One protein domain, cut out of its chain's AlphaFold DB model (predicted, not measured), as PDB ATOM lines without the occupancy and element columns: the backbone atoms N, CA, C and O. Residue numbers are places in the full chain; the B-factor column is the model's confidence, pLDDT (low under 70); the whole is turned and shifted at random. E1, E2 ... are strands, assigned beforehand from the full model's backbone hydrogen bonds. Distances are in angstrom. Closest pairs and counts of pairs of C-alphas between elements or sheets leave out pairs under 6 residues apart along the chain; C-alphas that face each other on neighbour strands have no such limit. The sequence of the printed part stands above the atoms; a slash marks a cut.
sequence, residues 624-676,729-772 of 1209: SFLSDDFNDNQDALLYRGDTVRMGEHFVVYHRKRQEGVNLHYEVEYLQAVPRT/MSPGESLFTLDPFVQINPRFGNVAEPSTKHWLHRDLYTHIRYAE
ATOM      1  N   SER A 624      32.011 -29.002  46.430       68.88
ATOM      2  CA  SER A 624      32.997 -29.747  45.636       68.88
ATOM      3  C   SER A 624      32.409 -30.984  44.939       68.88
ATOM      4  O   SER A 624      33.000 -31.497  43.998       68.88
ATOM      5  N   PHE A 625      31.233 -31.473  45.361       64.75
ATOM      6  CA  PHE A 625      30.512 -32.524  44.632       64.75
ATOM      7  C   PHE A 625      29.964 -32.059  43.272       64.75
ATOM      8  O   PHE A 625      29.671 -32.904  42.426       64.75
ATOM      9  N   LEU A 626      29.783 -30.749  43.067       68.81
ATOM     10  CA  LEU A 626      29.317 -30.172  41.802       68.81
ATOM     11  C   LEU A 626      30.489 -29.806  40.876       68.81
ATOM     12  O   LEU A 626      30.404 -30.046  39.675       68.81
ATOM     13  N   SER A 627      31.560 -29.224  41.426       70.81
ATOM     14  CA  SER A 627      32.825 -28.926  40.739       70.81
ATOM     15  C   SER A 627      33.916 -28.634  41.770       70.81
ATOM     16  O   SER A 627      33.628 -28.010  42.793       70.81
ATOM     17  N   ASP A 628      35.168 -28.995  41.474       68.44
ATOM     18  CA  ASP A 628      36.340 -28.635  42.291       68.44
ATOM     19  C   ASP A 628      36.567 -27.108  42.367       68.44
ATOM     20  O   ASP A 628      37.283 -26.627  43.243       68.44
ATOM     21  N   ASP A 629      35.922 -26.335  41.485       67.31
ATOM     22  CA  ASP A 629      36.002 -24.869  41.442       67.31
ATOM     23  C   ASP A 629      35.163 -24.157  42.519       67.31
ATOM     24  O   ASP A 629      35.267 -22.932  42.665       67.31
ATOM     25  N   PHE A 630      34.290 -24.870  43.239       77.81
ATOM     26  CA  PHE A 630      33.447 -24.273  44.277       77.81
ATOM     27  C   PHE A 630      34.072 -24.372  45.665       77.81
ATOM     28  O   PHE A 630      34.618 -25.400  46.064       77.81
ATOM     29  N   ASN A 631      33.922 -23.302  46.439       79.06
ATOM     30  CA  ASN A 631      34.454 -23.183  47.784       79.06
ATOM     31  C   ASN A 631      33.318 -22.914  48.774       79.06
ATOM     32  O   ASN A 631      32.730 -21.839  48.765       79.06
ATOM     33  N   ASP A 632      33.057 -23.843  49.695       80.50
ATOM     34  CA  ASP A 632      31.991 -23.708  50.702       80.50
ATOM     35  C   ASP A 632      32.129 -22.465  51.602       80.50
ATOM     36  O   ASP A 632      31.152 -22.007  52.195       80.50
ATOM     37  N   ASN A 633      33.326 -21.881  51.710       78.56
ATOM     38  CA  ASN A 633      33.545 -20.657  52.483       78.56
ATOM     39  C   ASN A 633      33.247 -19.370  51.705       78.56
ATOM     40  O   ASN A 633      33.258 -18.300  52.311       78.56
ATOM     41  N   GLN A 634      33.027 -19.463  50.394       81.81
ATOM     42  CA  GLN A 634      32.867 -18.314  49.498       81.81
ATOM     43  C   GLN A 634      31.602 -18.409  48.653       81.81
ATOM     44  O   GLN A 634      31.025 -17.388  48.308       81.81
ATOM     45  N   ASP A 635      31.149 -19.610  48.330       87.75
ATOM     46  CA  ASP A 635      29.972 -19.880  47.522       87.75
ATOM     47  C   ASP A 635      28.822 -20.348  48.423       87.75
ATOM     48  O   ASP A 635      29.032 -20.998  49.446       87.75
ATOM     49  N   ALA A 636      27.587 -20.016  48.057       89.19
ATOM     50  CA  ALA A 636      26.386 -20.405  48.785       89.19
ATOM     51  C   ALA A 636      25.394 -21.122  47.866       89.19
ATOM     52  O   ALA A 636      25.091 -20.649  46.770       89.19
ATOM     53  N   LEU A 637      24.847 -22.240  48.351       88.00
ATOM     54  CA  LEU A 637      23.784 -23.001  47.697       88.00
ATOM     55  C   LEU A 637      22.410 -22.480  48.122       88.00
ATOM     56  O   LEU A 637      22.048 -22.581  49.298       88.00
ATOM     57  N   LEU A 638      21.623 -21.970  47.176       88.06
ATOM     58  CA  LEU A 638      20.260 -21.510  47.435       88.06
ATOM     59  C   LEU A 638      19.274 -22.309  46.601       88.06
ATOM     60  O   LEU A 638      19.259 -22.226  45.375       88.06
ATOM     61  N   TYR A 639      18.406 -23.048  47.285       85.88
ATOM     62  CA  TYR A 639      17.235 -23.637  46.654       85.88
ATOM     63  C   TYR A 639      16.168 -22.567  46.455       85.88
ATOM     64  O   TYR A 639      15.983 -21.683  47.294       85.88
ATOM     65  N   ARG A 640      15.441 -22.659  45.349       85.06
ATOM     66  CA  ARG A 640      14.396 -21.704  44.998       85.06
ATOM     67  C   ARG A 640      13.305 -21.662  46.060       85.06
ATOM     68  O   ARG A 640      12.666 -22.679  46.294       85.06
ATOM     69  N   GLY A 641      13.052 -20.501  46.650       81.56
ATOM     70  CA  GLY A 641      12.077 -20.256  47.713       81.56
ATOM     71  C   GLY A 641      12.615 -20.507  49.122       81.56
ATOM     72  O   GLY A 641      11.907 -20.248  50.092       81.56
ATOM     73  N   ASP A 642      13.848 -21.001  49.263       84.06
ATOM     74  CA  ASP A 642      14.468 -21.154  50.575       84.06
ATOM     75  C   ASP A 642      15.100 -19.843  51.040       84.06
ATOM     76  O   ASP A 642      15.625 -19.058  50.252       84.06
ATOM     77  N   THR A 643      15.085 -19.644  52.354       87.44
ATOM     78  CA  THR A 643      15.676 -18.478  53.008       87.44
ATOM     79  C   THR A 643      16.968 -18.882  53.700       87.44
ATOM     80  O   THR A 643      16.955 -19.618  54.689       87.44
ATOM     81  N   VAL A 644      18.094 -18.412  53.170       87.94
ATOM     82  CA  VAL A 644      19.439 -18.779  53.626       87.94
ATOM     83  C   VAL A 644      20.091 -17.582  54.305       87.94
ATOM     84  O   VAL A 644      20.003 -16.460  53.815       87.94
ATOM     85  N   ARG A 645      20.742 -17.790  55.451       85.12
ATOM     86  CA  ARG A 645      21.472 -16.713  56.131       85.12
ATOM     87  C   ARG A 645      22.768 -16.412  55.373       85.12
ATOM     88  O   ARG A 645      23.545 -17.323  55.113       85.12
ATOM     89  N   MET A 646      23.019 -15.140  55.079       85.06
ATOM     90  CA  MET A 646      24.185 -14.669  54.334       85.06
ATOM     91  C   MET A 646      24.721 -13.371  54.953       85.06
ATOM     92  O   MET A 646      24.234 -12.269  54.689       85.06
ATOM     93  N   GLY A 647      25.713 -13.504  55.836       79.56
ATOM     94  CA  GLY A 647      26.226 -12.387  56.631       79.56
ATOM     95  C   GLY A 647      25.142 -11.752  57.514       79.56
ATOM     96  O   GLY A 647      24.523 -12.429  58.339       79.56
ATOM     97  N   GLU A 648      24.926 -10.446  57.338       80.88
ATOM     98  CA  GLU A 648      23.911  -9.637  58.041       80.88
ATOM     99  C   GLU A 648      22.502  -9.746  57.424       80.88
ATOM    100  O   GLU A 648      21.556  -9.136  57.921       80.88
ATOM    101  N   HIS A 649      22.350 -10.524  56.352       90.38
ATOM    102  CA  HIS A 649      21.106 -10.648  55.602       90.38
ATOM    103  C   HIS A 649      20.590 -12.084  55.617       90.38
ATOM    104  O   HIS A 649      21.334 -13.043  55.837       90.38
ATOM    105  N   PHE A 650      19.306 -12.235  55.326       92.00
ATOM    106  CA  PHE A 650      18.784 -13.467  54.749       92.00
ATOM    107  C   PHE A 650      18.608 -13.272  53.249       92.00
ATOM    108  O   PHE A 650      18.297 -12.174  52.803       92.00
ATOM    109  N   VAL A 651      18.824 -14.326  52.475       94.06
ATOM    110  CA  VAL A 651      18.763 -14.282  51.017       94.06
ATOM    111  C   VAL A 651      17.802 -15.346  50.525       94.06
ATOM    112  O   VAL A 651      17.831 -16.483  51.007       94.06
ATOM    113  N   VAL A 652      16.946 -14.957  49.585       92.38
ATOM    114  CA  VAL A 652      15.942 -15.824  48.967       92.38
ATOM    115  C   VAL A 652      16.098 -15.768  47.455       92.38
ATOM    116  O   VAL A 652      16.053 -14.697  46.858       92.38
ATOM    117  N   TYR A 653      16.257 -16.932  46.830       91.94
ATOM    118  CA  TYR A 653      16.149 -17.069  45.378       91.94
ATOM    119  C   TYR A 653      14.686 -17.341  45.013       91.94
ATOM    120  O   TYR A 653      14.176 -18.411  45.324       91.94
ATOM    121  N   HIS A 654      13.988 -16.402  44.372       87.31
ATOM    122  CA  HIS A 654      12.544 -16.534  44.114       87.31
ATOM    123  C   HIS A 654      12.219 -17.323  42.856       87.31
ATOM    124  O   HIS A 654      11.395 -18.244  42.875       87.31
ATOM    125  N   ARG A 655      12.829 -16.932  41.739       84.69
ATOM    126  CA  ARG A 655      12.567 -17.489  40.409       84.69
ATOM    127  C   ARG A 655      13.647 -17.067  39.428       84.69
ATOM    128  O   ARG A 655      14.294 -16.039  39.623       84.69
ATOM    129  N   LYS A 656      13.750 -17.809  38.330       85.31
ATOM    130  CA  LYS A 656      14.418 -17.352  37.115       85.31
ATOM    131  C   LYS A 656      13.412 -16.860  36.084       85.31
ATOM    132  O   LYS A 656      12.293 -17.370  36.014       85.31
ATOM    133  N   ARG A 657      13.818 -15.897  35.266       86.00
ATOM    134  CA  ARG A 657      13.042 -15.335  34.157       86.00
ATOM    135  C   ARG A 657      13.938 -15.223  32.936       86.00
ATOM    136  O   ARG A 657      15.063 -14.754  33.048       86.00
ATOM    137  N   GLN A 658      13.452 -15.625  31.769       81.56
ATOM    138  CA  GLN A 658      14.215 -15.485  30.534       81.56
ATOM    139  C   GLN A 658      13.781 -14.227  29.770       81.56
ATOM    140  O   GLN A 658      12.621 -14.103  29.388       81.56
ATOM    141  N   GLU A 659      14.721 -13.322  29.503       76.00
ATOM    142  CA  GLU A 659      14.551 -12.158  28.632       76.00
ATOM    143  C   GLU A 659      15.497 -12.281  27.431       76.00
ATOM    144  O   GLU A 659      16.699 -12.022  27.512       76.00
ATOM    145  N   GLY A 660      14.963 -12.727  26.292       74.25
ATOM    146  CA  GLY A 660      15.779 -13.027  25.114       74.25
ATOM    147  C   GLY A 660      16.805 -14.129  25.405       74.25
ATOM    148  O   GLY A 660      16.438 -15.268  25.704       74.25
ATOM    149  N   VAL A 661      18.090 -13.788  25.303       73.19
ATOM    150  CA  VAL A 661      19.212 -14.694  25.601       73.19
ATOM    151  C   VAL A 661      19.619 -14.682  27.075       73.19
ATOM    152  O   VAL A 661      20.387 -15.541  27.488       73.19
ATOM    153  N   ASN A 662      19.092 -13.764  27.885       80.75
ATOM    154  CA  ASN A 662      19.488 -13.620  29.280       80.75
ATOM    155  C   ASN A 662      18.534 -14.380  30.194       80.75
ATOM    156  O   ASN A 662      17.316 -14.225  30.114       80.75
ATOM    157  N   LEU A 663      19.090 -15.182  31.094       85.69
ATOM    158  CA  LEU A 663      18.365 -15.851  32.160       85.69
ATOM    159  C   LEU A 663      18.638 -15.117  33.469       85.69
ATOM    160  O   LEU A 663      19.717 -15.238  34.038       85.69
ATOM    161  N   HIS A 664      17.669 -14.326  33.895       88.62
ATOM    162  CA  HIS A 664      17.690 -13.483  35.083       88.62
ATOM    163  C   HIS A 664      17.280 -14.283  36.319       88.62
ATOM    164  O   HIS A 664      16.358 -15.095  36.226       88.62
ATOM    165  N   TYR A 665      17.938 -14.062  37.456       91.31
ATOM    166  CA  TYR A 665      17.663 -14.742  38.721       91.31
ATOM    167  C   TYR A 665      17.287 -13.720  39.787       91.31
ATOM    168  O   TYR A 665      18.123 -12.948  40.241       91.31
ATOM    169  N   GLU A 666      16.040 -13.764  40.244       93.50
ATOM    170  CA  GLU A 666      15.533 -12.823  41.239       93.50
ATOM    171  C   GLU A 666      16.012 -13.230  42.642       93.50
ATOM    172  O   GLU A 666      15.528 -14.216  43.215       93.50
ATOM    173  N   VAL A 667      16.983 -12.486  43.182       94.81
ATOM    174  CA  VAL A 667      17.616 -12.736  44.484       94.81
ATOM    175  C   VAL A 667      17.278 -11.604  45.450       94.81
ATOM    176  O   VAL A 667      17.778 -10.483  45.338       94.81
ATOM    177  N   GLU A 668      16.426 -11.894  46.426       96.19
ATOM    178  CA  GLU A 668      15.974 -10.932  47.430       96.19
ATOM    179  C   GLU A 668      16.845 -10.984  48.688       96.19
ATOM    180  O   GLU A 668      17.138 -12.062  49.208       96.19
ATOM    181  N   TYR A 669      17.215  -9.809  49.199       95.62
ATOM    182  CA  TYR A 669      17.920  -9.627  50.464       95.62
ATOM    183  C   TYR A 669      16.956  -9.089  51.528       95.62
ATOM    184  O   TYR A 669      16.419  -7.985  51.416       95.62
ATOM    185  N   LEU A 670      16.776  -9.868  52.591       94.75
ATOM    186  CA  LEU A 670      15.922  -9.589  53.739       94.75
ATOM    187  C   LEU A 670      16.762  -9.187  54.955       94.75
ATOM    188  O   LEU A 670      17.898  -9.645  55.136       94.75
ATOM    189  N   GLN A 671      16.178  -8.387  55.841       92.44
ATOM    190  CA  GLN A 671      16.786  -8.058  57.126       92.44
ATOM    191  C   GLN A 671      16.925  -9.314  58.001       92.44
ATOM    192  O   GLN A 671      16.003 -10.123  58.086       92.44
ATOM    193  N   ALA A 672      18.050  -9.480  58.701       88.38
ATOM    194  CA  ALA A 672      18.159 -10.468  59.770       88.38
ATOM    195  C   ALA A 672      17.730  -9.840  61.104       88.38
ATOM    196  O   ALA A 672      18.393  -8.932  61.605       88.38
ATOM    197  N   VAL A 673      16.638 -10.331  61.692       90.31
ATOM    198  CA  VAL A 673      16.143  -9.891  63.008       90.31
ATOM    199  C   VAL A 673      16.297 -11.013  64.039       90.31
ATOM    200  O   VAL A 673      16.227 -12.183  63.655       90.31
ATOM    201  N   PRO A 674      16.518 -10.713  65.332       87.50
ATOM    202  CA  PRO A 674      16.548 -11.739  66.371       87.50
ATOM    203  C   PRO A 674      15.259 -12.561  66.361       87.50
ATOM    204  O   PRO A 674      14.157 -12.007  66.378       87.50
ATOM    205  N   ARG A 675      15.390 -13.888  66.321       89.00
ATOM    206  CA  ARG A 675      14.229 -14.781  66.343       89.00
ATOM    207  C   ARG A 675      13.578 -14.712  67.717       89.00
ATOM    208  O   ARG A 675      14.286 -14.757  68.708       89.00
ATOM    209  N   THR A 676      12.255 -14.656  67.812       90.75
ATOM    210  CA  THR A 676      11.574 -14.817  69.109       90.75
ATOM    211  C   THR A 676      11.117 -16.263  69.256       90.75
ATOM    212  O   THR A 676      10.560 -16.824  68.311       90.75
ATOM    213  N   MET A 729      18.594 -16.046  64.541       87.62
ATOM    214  CA  MET A 729      18.014 -15.013  63.685       87.62
ATOM    215  C   MET A 729      16.858 -15.573  62.854       87.62
ATOM    216  O   MET A 729      16.823 -16.765  62.528       87.62
ATOM    217  N   SER A 730      15.935 -14.699  62.474       88.81
ATOM    218  CA  SER A 730      14.854 -14.944  61.522       88.81
ATOM    219  C   SER A 730      14.827 -13.858  60.441       88.81
ATOM    220  O   SER A 730      15.279 -12.738  60.695       88.81
ATOM    221  N   PRO A 731      14.319 -14.164  59.237       91.00
ATOM    222  CA  PRO A 731      14.118 -13.159  58.199       91.00
ATOM    223  C   PRO A 731      13.058 -12.133  58.628       91.00
ATOM    224  O   PRO A 731      12.014 -12.507  59.162       91.00
ATOM    225  N   GLY A 732      13.358 -10.853  58.418       90.38
ATOM    226  CA  GLY A 732      12.472  -9.709  58.620       90.38
ATOM    227  C   GLY A 732      11.962  -9.144  57.291       90.38
ATOM    228  O   GLY A 732      11.684  -9.896  56.358       90.38
ATOM    229  N   GLU A 733      11.840  -7.819  57.203       93.25
ATOM    230  CA  GLU A 733      11.362  -7.136  55.995       93.25
ATOM    231  C   GLU A 733      12.362  -7.217  54.829       93.25
ATOM    232  O   GLU A 733      13.574  -7.380  55.018       93.25
ATOM    233  N   SER A 734      11.837  -7.073  53.611       93.62
ATOM    234  CA  SER A 734      12.633  -6.981  52.385       93.62
ATOM    235  C   SER A 734      13.384  -5.656  52.307       93.62
ATOM    236  O   SER A 734      12.795  -4.592  52.491       93.62
ATOM    237  N   LEU A 735      14.692  -5.715  52.037       93.44
ATOM    238  CA  LEU A 735      15.531  -4.524  51.899       93.44
ATOM    239  C   LEU A 735      15.695  -4.119  50.435       93.44
ATOM    240  O   LEU A 735      15.569  -2.942  50.094       93.44
ATOM    241  N   PHE A 736      16.052  -5.077  49.579       95.06
ATOM    242  CA  PHE A 736      16.235  -4.882  48.143       95.06
ATOM    243  C   PHE A 736      16.338  -6.231  47.422       95.06
ATOM    244  O   PHE A 736      16.676  -7.251  48.020       95.06
ATOM    245  N   THR A 737      16.137  -6.196  46.108       94.56
ATOM    246  CA  THR A 737      16.294  -7.347  45.216       94.56
ATOM    247  C   THR A 737      17.389  -7.051  44.200       94.56
ATOM    248  O   THR A 737      17.481  -5.933  43.687       94.56
ATOM    249  N   LEU A 738      18.233  -8.045  43.941       94.44
ATOM    250  CA  LEU A 738      19.227  -8.047  42.876       94.44
ATOM    251  C   LEU A 738      18.838  -9.078  41.821       94.44
ATOM    252  O   LEU A 738      18.178 -10.070  42.123       94.44
ATOM    253  N   ASP A 739      19.249  -8.816  40.586       91.62
ATOM    254  CA  ASP A 739      18.853  -9.609  39.421       91.62
ATOM    255  C   ASP A 739      20.085  -9.984  38.582       91.62
ATOM    256  O   ASP A 739      20.260  -9.466  37.475       91.62
ATOM    257  N   PRO A 740      21.024 -10.791  39.125       91.88
ATOM    258  CA  PRO A 740      22.127 -11.313  38.326       91.88
ATOM    259  C   PRO A 740      21.577 -12.201  37.212       91.88
ATOM    260  O   PRO A 740      20.519 -12.819  37.355       91.88
ATOM    261  N   PHE A 741      22.300 -12.305  36.104       87.69
ATOM    262  CA  PHE A 741      21.811 -13.050  34.952       87.69
ATOM    263  C   PHE A 741      22.901 -13.889  34.305       87.69
ATOM    264  O   PHE A 741      24.087 -13.605  34.405       87.69
ATOM    265  N   VAL A 742      22.485 -14.955  33.630       86.50
ATOM    266  CA  VAL A 742      23.352 -15.775  32.790       86.50
ATOM    267  C   VAL A 742      22.922 -15.578  31.349       86.50
ATOM    268  O   VAL A 742      21.794 -15.903  30.983       86.50
ATOM    269  N   GLN A 743      23.816 -15.055  30.521       80.69
ATOM    270  CA  GLN A 743      23.613 -15.013  29.084       80.69
ATOM    271  C   GLN A 743      23.782 -16.423  28.512       80.69
ATOM    272  O   GLN A 743      24.868 -17.009  28.562       80.69
ATOM    273  N   ILE A 744      22.696 -16.976  27.979       77.69
ATOM    274  CA  ILE A 744      22.671 -18.287  27.344       77.69
ATOM    275  C   ILE A 744      23.172 -18.142  25.915       77.69
ATOM    276  O   ILE A 744      22.601 -17.403  25.110       77.69
ATOM    277  N   ASN A 745      24.203 -18.906  25.571       73.56
ATOM    278  CA  ASN A 745      24.679 -18.973  24.202       73.56
ATOM    279  C   ASN A 745      25.067 -20.407  23.824       73.56
ATOM    280  O   ASN A 745      26.064 -20.936  24.320       73.56
ATOM    281  N   PRO A 746      24.320 -21.040  22.902       66.12
ATOM    282  CA  PRO A 746      24.581 -22.417  22.498       66.12
ATOM    283  C   PRO A 746      25.882 -22.578  21.700       66.12
ATOM    284  O   PRO A 746      26.331 -23.704  21.511       66.12
ATOM    285  N   ARG A 747      26.475 -21.483  21.201       65.94
ATOM    286  CA  ARG A 747      27.674 -21.502  20.351       65.94
ATOM    287  C   ARG A 747      28.960 -21.198  21.132       65.94
ATOM    288  O   ARG A 747      29.961 -21.859  20.889       65.94
ATOM    289  N   PHE A 748      28.935 -20.224  22.046       63.56
ATOM    290  CA  PHE A 748      30.128 -19.740  22.771       63.56
ATOM    291  C   PHE A 748      30.218 -20.194  24.234       63.56
ATOM    292  O   PHE A 748      31.188 -19.872  24.915       63.56
ATOM    293  N   GLY A 749      29.229 -20.946  24.718       69.00
ATOM    294  CA  GLY A 749      29.084 -21.220  26.142       69.00
ATOM    295  C   GLY A 749      28.392 -20.068  26.867       69.00
ATOM    296  O   GLY A 749      28.212 -18.973  26.333       69.00
ATOM    297  N   ASN A 750      27.941 -20.348  28.084       78.00
ATOM    298  CA  ASN A 750      27.115 -19.422  28.850       78.00
ATOM    299  C   ASN A 750      27.984 -18.544  29.743       78.00
ATOM    300  O   ASN A 750      29.005 -18.993  30.261       78.00
ATOM    301  N   VAL A 751      27.558 -17.303  29.934       77.81
ATOM    302  CA  VAL A 751      28.327 -16.288  30.656       77.81
ATOM    303  C   VAL A 751      27.464 -15.727  31.767       77.81
ATOM    304  O   VAL A 751      26.389 -15.200  31.499       77.81
ATOM    305  N   ALA A 752      27.925 -15.844  33.007       81.50
ATOM    306  CA  ALA A 752      27.265 -15.223  34.144       81.50
ATOM    307  C   ALA A 752      27.729 -13.772  34.300       81.50
ATOM    308  O   ALA A 752      28.929 -13.508  34.340       81.50
ATOM    309  N   GLU A 753      26.776 -12.852  34.413       82.75
ATOM    310  CA  GLU A 753      27.006 -11.469  34.803       82.75
ATOM    311  C   GLU A 753      26.428 -11.212  36.202       82.75
ATOM    312  O   GLU A 753      25.330 -11.675  36.547       82.75
ATOM    313  N   PRO A 754      27.175 -10.492  37.045       86.50
ATOM    314  CA  PRO A 754      26.738 -10.152  38.385       86.50
ATOM    315  C   PRO A 754      25.691  -9.035  38.381       86.50
ATOM    316  O   PRO A 754      25.505  -8.300  37.415       86.50
ATOM    317  N   SER A 755      25.042  -8.862  39.526       88.88
ATOM    318  CA  SER A 755      24.240  -7.684  39.839       88.88
ATOM    319  C   SER A 755      24.795  -7.028  41.094       88.88
ATOM    320  O   SER A 755      25.116  -7.714  42.067       88.88
ATOM    321  N   THR A 756      24.922  -5.701  41.073       87.12
ATOM    322  CA  THR A 756      25.582  -4.947  42.142       87.12
ATOM    323  C   THR A 756      24.631  -3.926  42.748       87.12
ATOM    324  O   THR A 756      24.015  -3.120  42.048       87.12
ATOM    325  N   LYS A 757      24.525  -3.922  44.079       89.75
ATOM    326  CA  LYS A 757      23.894  -2.837  44.829       89.75
ATOM    327  C   LYS A 757      24.959  -1.827  45.225       89.75
ATOM    328  O   LYS A 757      25.861  -2.167  45.986       89.75
ATOM    329  N   HIS A 758      24.798  -0.589  44.772       87.19
ATOM    330  CA  HIS A 758      25.704   0.498  45.128       87.19
ATOM    331  C   HIS A 758      25.202   1.308  46.322       87.19
ATOM    332  O   HIS A 758      24.025   1.685  46.394       87.19
ATOM    333  N   TRP A 759      26.118   1.643  47.225       85.19
ATOM    334  CA  TRP A 759      25.952   2.678  48.240       85.19
ATOM    335  C   TRP A 759      27.103   3.677  48.140       85.19
ATOM    336  O   TRP A 759      28.156   3.404  47.582       85.19
ATOM    337  N   LEU A 760      26.946   4.842  48.771       78.19
ATOM    338  CA  LEU A 760      28.006   5.856  48.797       78.19
ATOM    339  C   LEU A 760      29.329   5.348  49.415       78.19
ATOM    340  O   LEU A 760      30.385   5.907  49.140       78.19
ATOM    341  N   HIS A 761      29.268   4.335  50.283       75.19
ATOM    342  CA  HIS A 761      30.396   3.868  51.098       75.19
ATOM    343  C   HIS A 761      30.729   2.381  50.926       75.19
ATOM    344  O   HIS A 761      31.708   1.925  51.518       75.19
ATOM    345  N   ARG A 762      29.912   1.620  50.189       80.88
ATOM    346  CA  ARG A 762      30.120   0.194  49.921       80.88
ATOM    347  C   ARG A 762      29.311  -0.258  48.715       80.88
ATOM    348  O   ARG A 762      28.290   0.353  48.440       80.88
ATOM    349  N   ASP A 763      29.689  -1.378  48.127       85.94
ATOM    350  CA  ASP A 763      28.964  -2.100  47.091       85.94
ATOM    351  C   ASP A 763      28.759  -3.553  47.541       85.94
ATOM    352  O   ASP A 763      29.615  -4.119  48.224       85.94
ATOM    353  N   LEU A 764      27.618  -4.149  47.188       87.44
ATOM    354  CA  LEU A 764      27.333  -5.577  47.356       87.44
ATOM    355  C   LEU A 764      27.176  -6.175  45.970       87.44
ATOM    356  O   LEU A 764      26.242  -5.842  45.247       87.44
ATOM    357  N   TYR A 765      28.096  -7.058  45.642       87.81
ATOM    358  CA  TYR A 765      28.191  -7.769  44.387       87.81
ATOM    359  C   TYR A 765      27.585  -9.157  44.547       87.81
ATOM    360  O   TYR A 765      27.971  -9.872  45.468       87.81
ATOM    361  N   THR A 766      26.679  -9.545  43.654       90.38
ATOM    362  CA  THR A 766      25.982 -10.835  43.677       90.38
ATOM    363  C   THR A 766      26.129 -11.521  42.328       90.38
ATOM    364  O   THR A 766      25.715 -10.980  41.309       90.38
ATOM    365  N   HIS A 767      26.711 -12.716  42.313       89.25
ATOM    366  CA  HIS A 767      27.125 -13.407  41.096       89.25
ATOM    367  C   HIS A 767      26.700 -14.871  41.101       89.25
ATOM    368  O   HIS A 767      26.910 -15.580  42.084       89.25
ATOM    369  N   ILE A 768      26.124 -15.334  39.992       90.19
ATOM    370  CA  ILE A 768      25.730 -16.733  39.817       90.19
ATOM    371  C   ILE A 768      26.940 -17.534  39.343       90.19
ATOM    372  O   ILE A 768      27.448 -17.330  38.248       90.19
ATOM    373  N   ARG A 769      27.390 -18.468  40.176       86.81
ATOM    374  CA  ARG A 769      28.495 -19.387  39.877       86.81
ATOM    375  C   ARG A 769      27.991 -20.652  39.182       86.81
ATOM    376  O   ARG A 769      28.713 -21.248  38.392       86.81
ATOM    377  N   TYR A 770      26.743 -21.038  39.454       87.44
ATOM    378  CA  TYR A 770      26.068 -22.163  38.810       87.44
ATOM    379  C   TYR A 770      24.551 -22.001  38.849       87.44
ATOM    380  O   TYR A 770      23.992 -21.583  39.865       87.44
ATOM    381  N   ALA A 771      23.883 -22.396  37.767       84.06
ATOM    382  CA  ALA A 771      22.433 -22.500  37.706       84.06
ATOM    383  C   ALA A 771      21.983 -23.438  36.575       84.06
ATOM    384  O   ALA A 771      22.714 -23.667  35.610       84.06
ATOM    385  N   GLU A 772      20.758 -23.953  36.685       80.25
ATOM    386  CA  GLU A 772      20.125 -24.772  35.648       80.25
ATOM    387  C   GLU A 772      19.613 -23.905  34.488       80.25
ATOM    388  O   GLU A 772      18.761 -23.028  34.674       80.25
TER     389      GLU A 772
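What this domain is: This is residues 624 to 676 and 729 to 772 of the 1209 residues of the protein "DUF2520 domain-containing protein" of Flavobacteriales bacterium (UniProt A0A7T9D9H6). What is the shape? A long, strongly twisted antiparallel sheet is built along E4, with E3 on one side of E4 and E5 and E6 following each other on the other side. From the E6 and E7 hairpin the chain runs on into a second hairpin, E8 and E9, and E9 slants back across the sheet, while E1 crosses beside E3 as a separate strand. What is printed? There are 97 residues with no named helix and nine strands, E1 to E9 in order, all strand in class; the sheet of E2 to E7 is branched, and E8 and E9 form an antiparallel sheet of two. How large is it? It is only just compact, close to loose, with a radius of gyration of the C-alphas of 14.6 A, and elongated, spanning 51 by 32 by 27 A.

Where its parts are: Where are the strands before the cut? E1 is residues 635 to 639, from C-alpha 635 at (29.972, -19.880, 47.522), and E2 is residues 643 to 646. E3, residues 649 to 659, is 27.8 A long and bends by 55 degrees at residue 655; E4, residues 662 to 674, is 37.3 A long. Which strands follow the cut? E5, residues 729 to 738, is 22.0 A long and bends by 77 degrees at residue 733. E6 is residues 741 to 743, E7 751 to 753 and E8 755 to 758. E9, residues 763 to 771, is 23.4 A long and ends at C-alpha 771 at (22.433, -22.500, 37.706).

How they stand to each other: How is the large sheet paired? The meander E2 E3 E4, each strand the antiparallel neighbour of the one before, has N 644 and O 651 at 2.9 A and N 652 and O 668 at 2.9 A. Pairing is staggered on the other side of E4: N 669 and O 736 are 2.9 A apart toward E5, and N 663 and O 742 2.8 A toward E6. In the hairpin E6 and E7, N 743 and O 751 are 2.8 A apart. Where are E8, E9 and E1? In the hairpin E8 and E9, N 757 and O 764 are 2.8 A apart, and the closest C-alphas of E7 and E9, Ala 752 and Ile 768, are 6.1 A apart. E1 pairs with no named strand; its closest C-alpha to E3 is Leu 638, 6.4 A from that of Tyr 653.

The domain as a whole: Where is the cut? Residues 677 to 728 are not printed, and C-alphas 676 and 729 are 8.4 A apart. Which links are long? None of the links printed whole is long; E6 to E7 is short and the others are tight. What stands free, and where is confidence low? Residues 758 to 763 stand free, of which 758 belongs to E8 and 763 to E9. Residues 624 to 626, 628 to 629 and 746 to 749 are under 70.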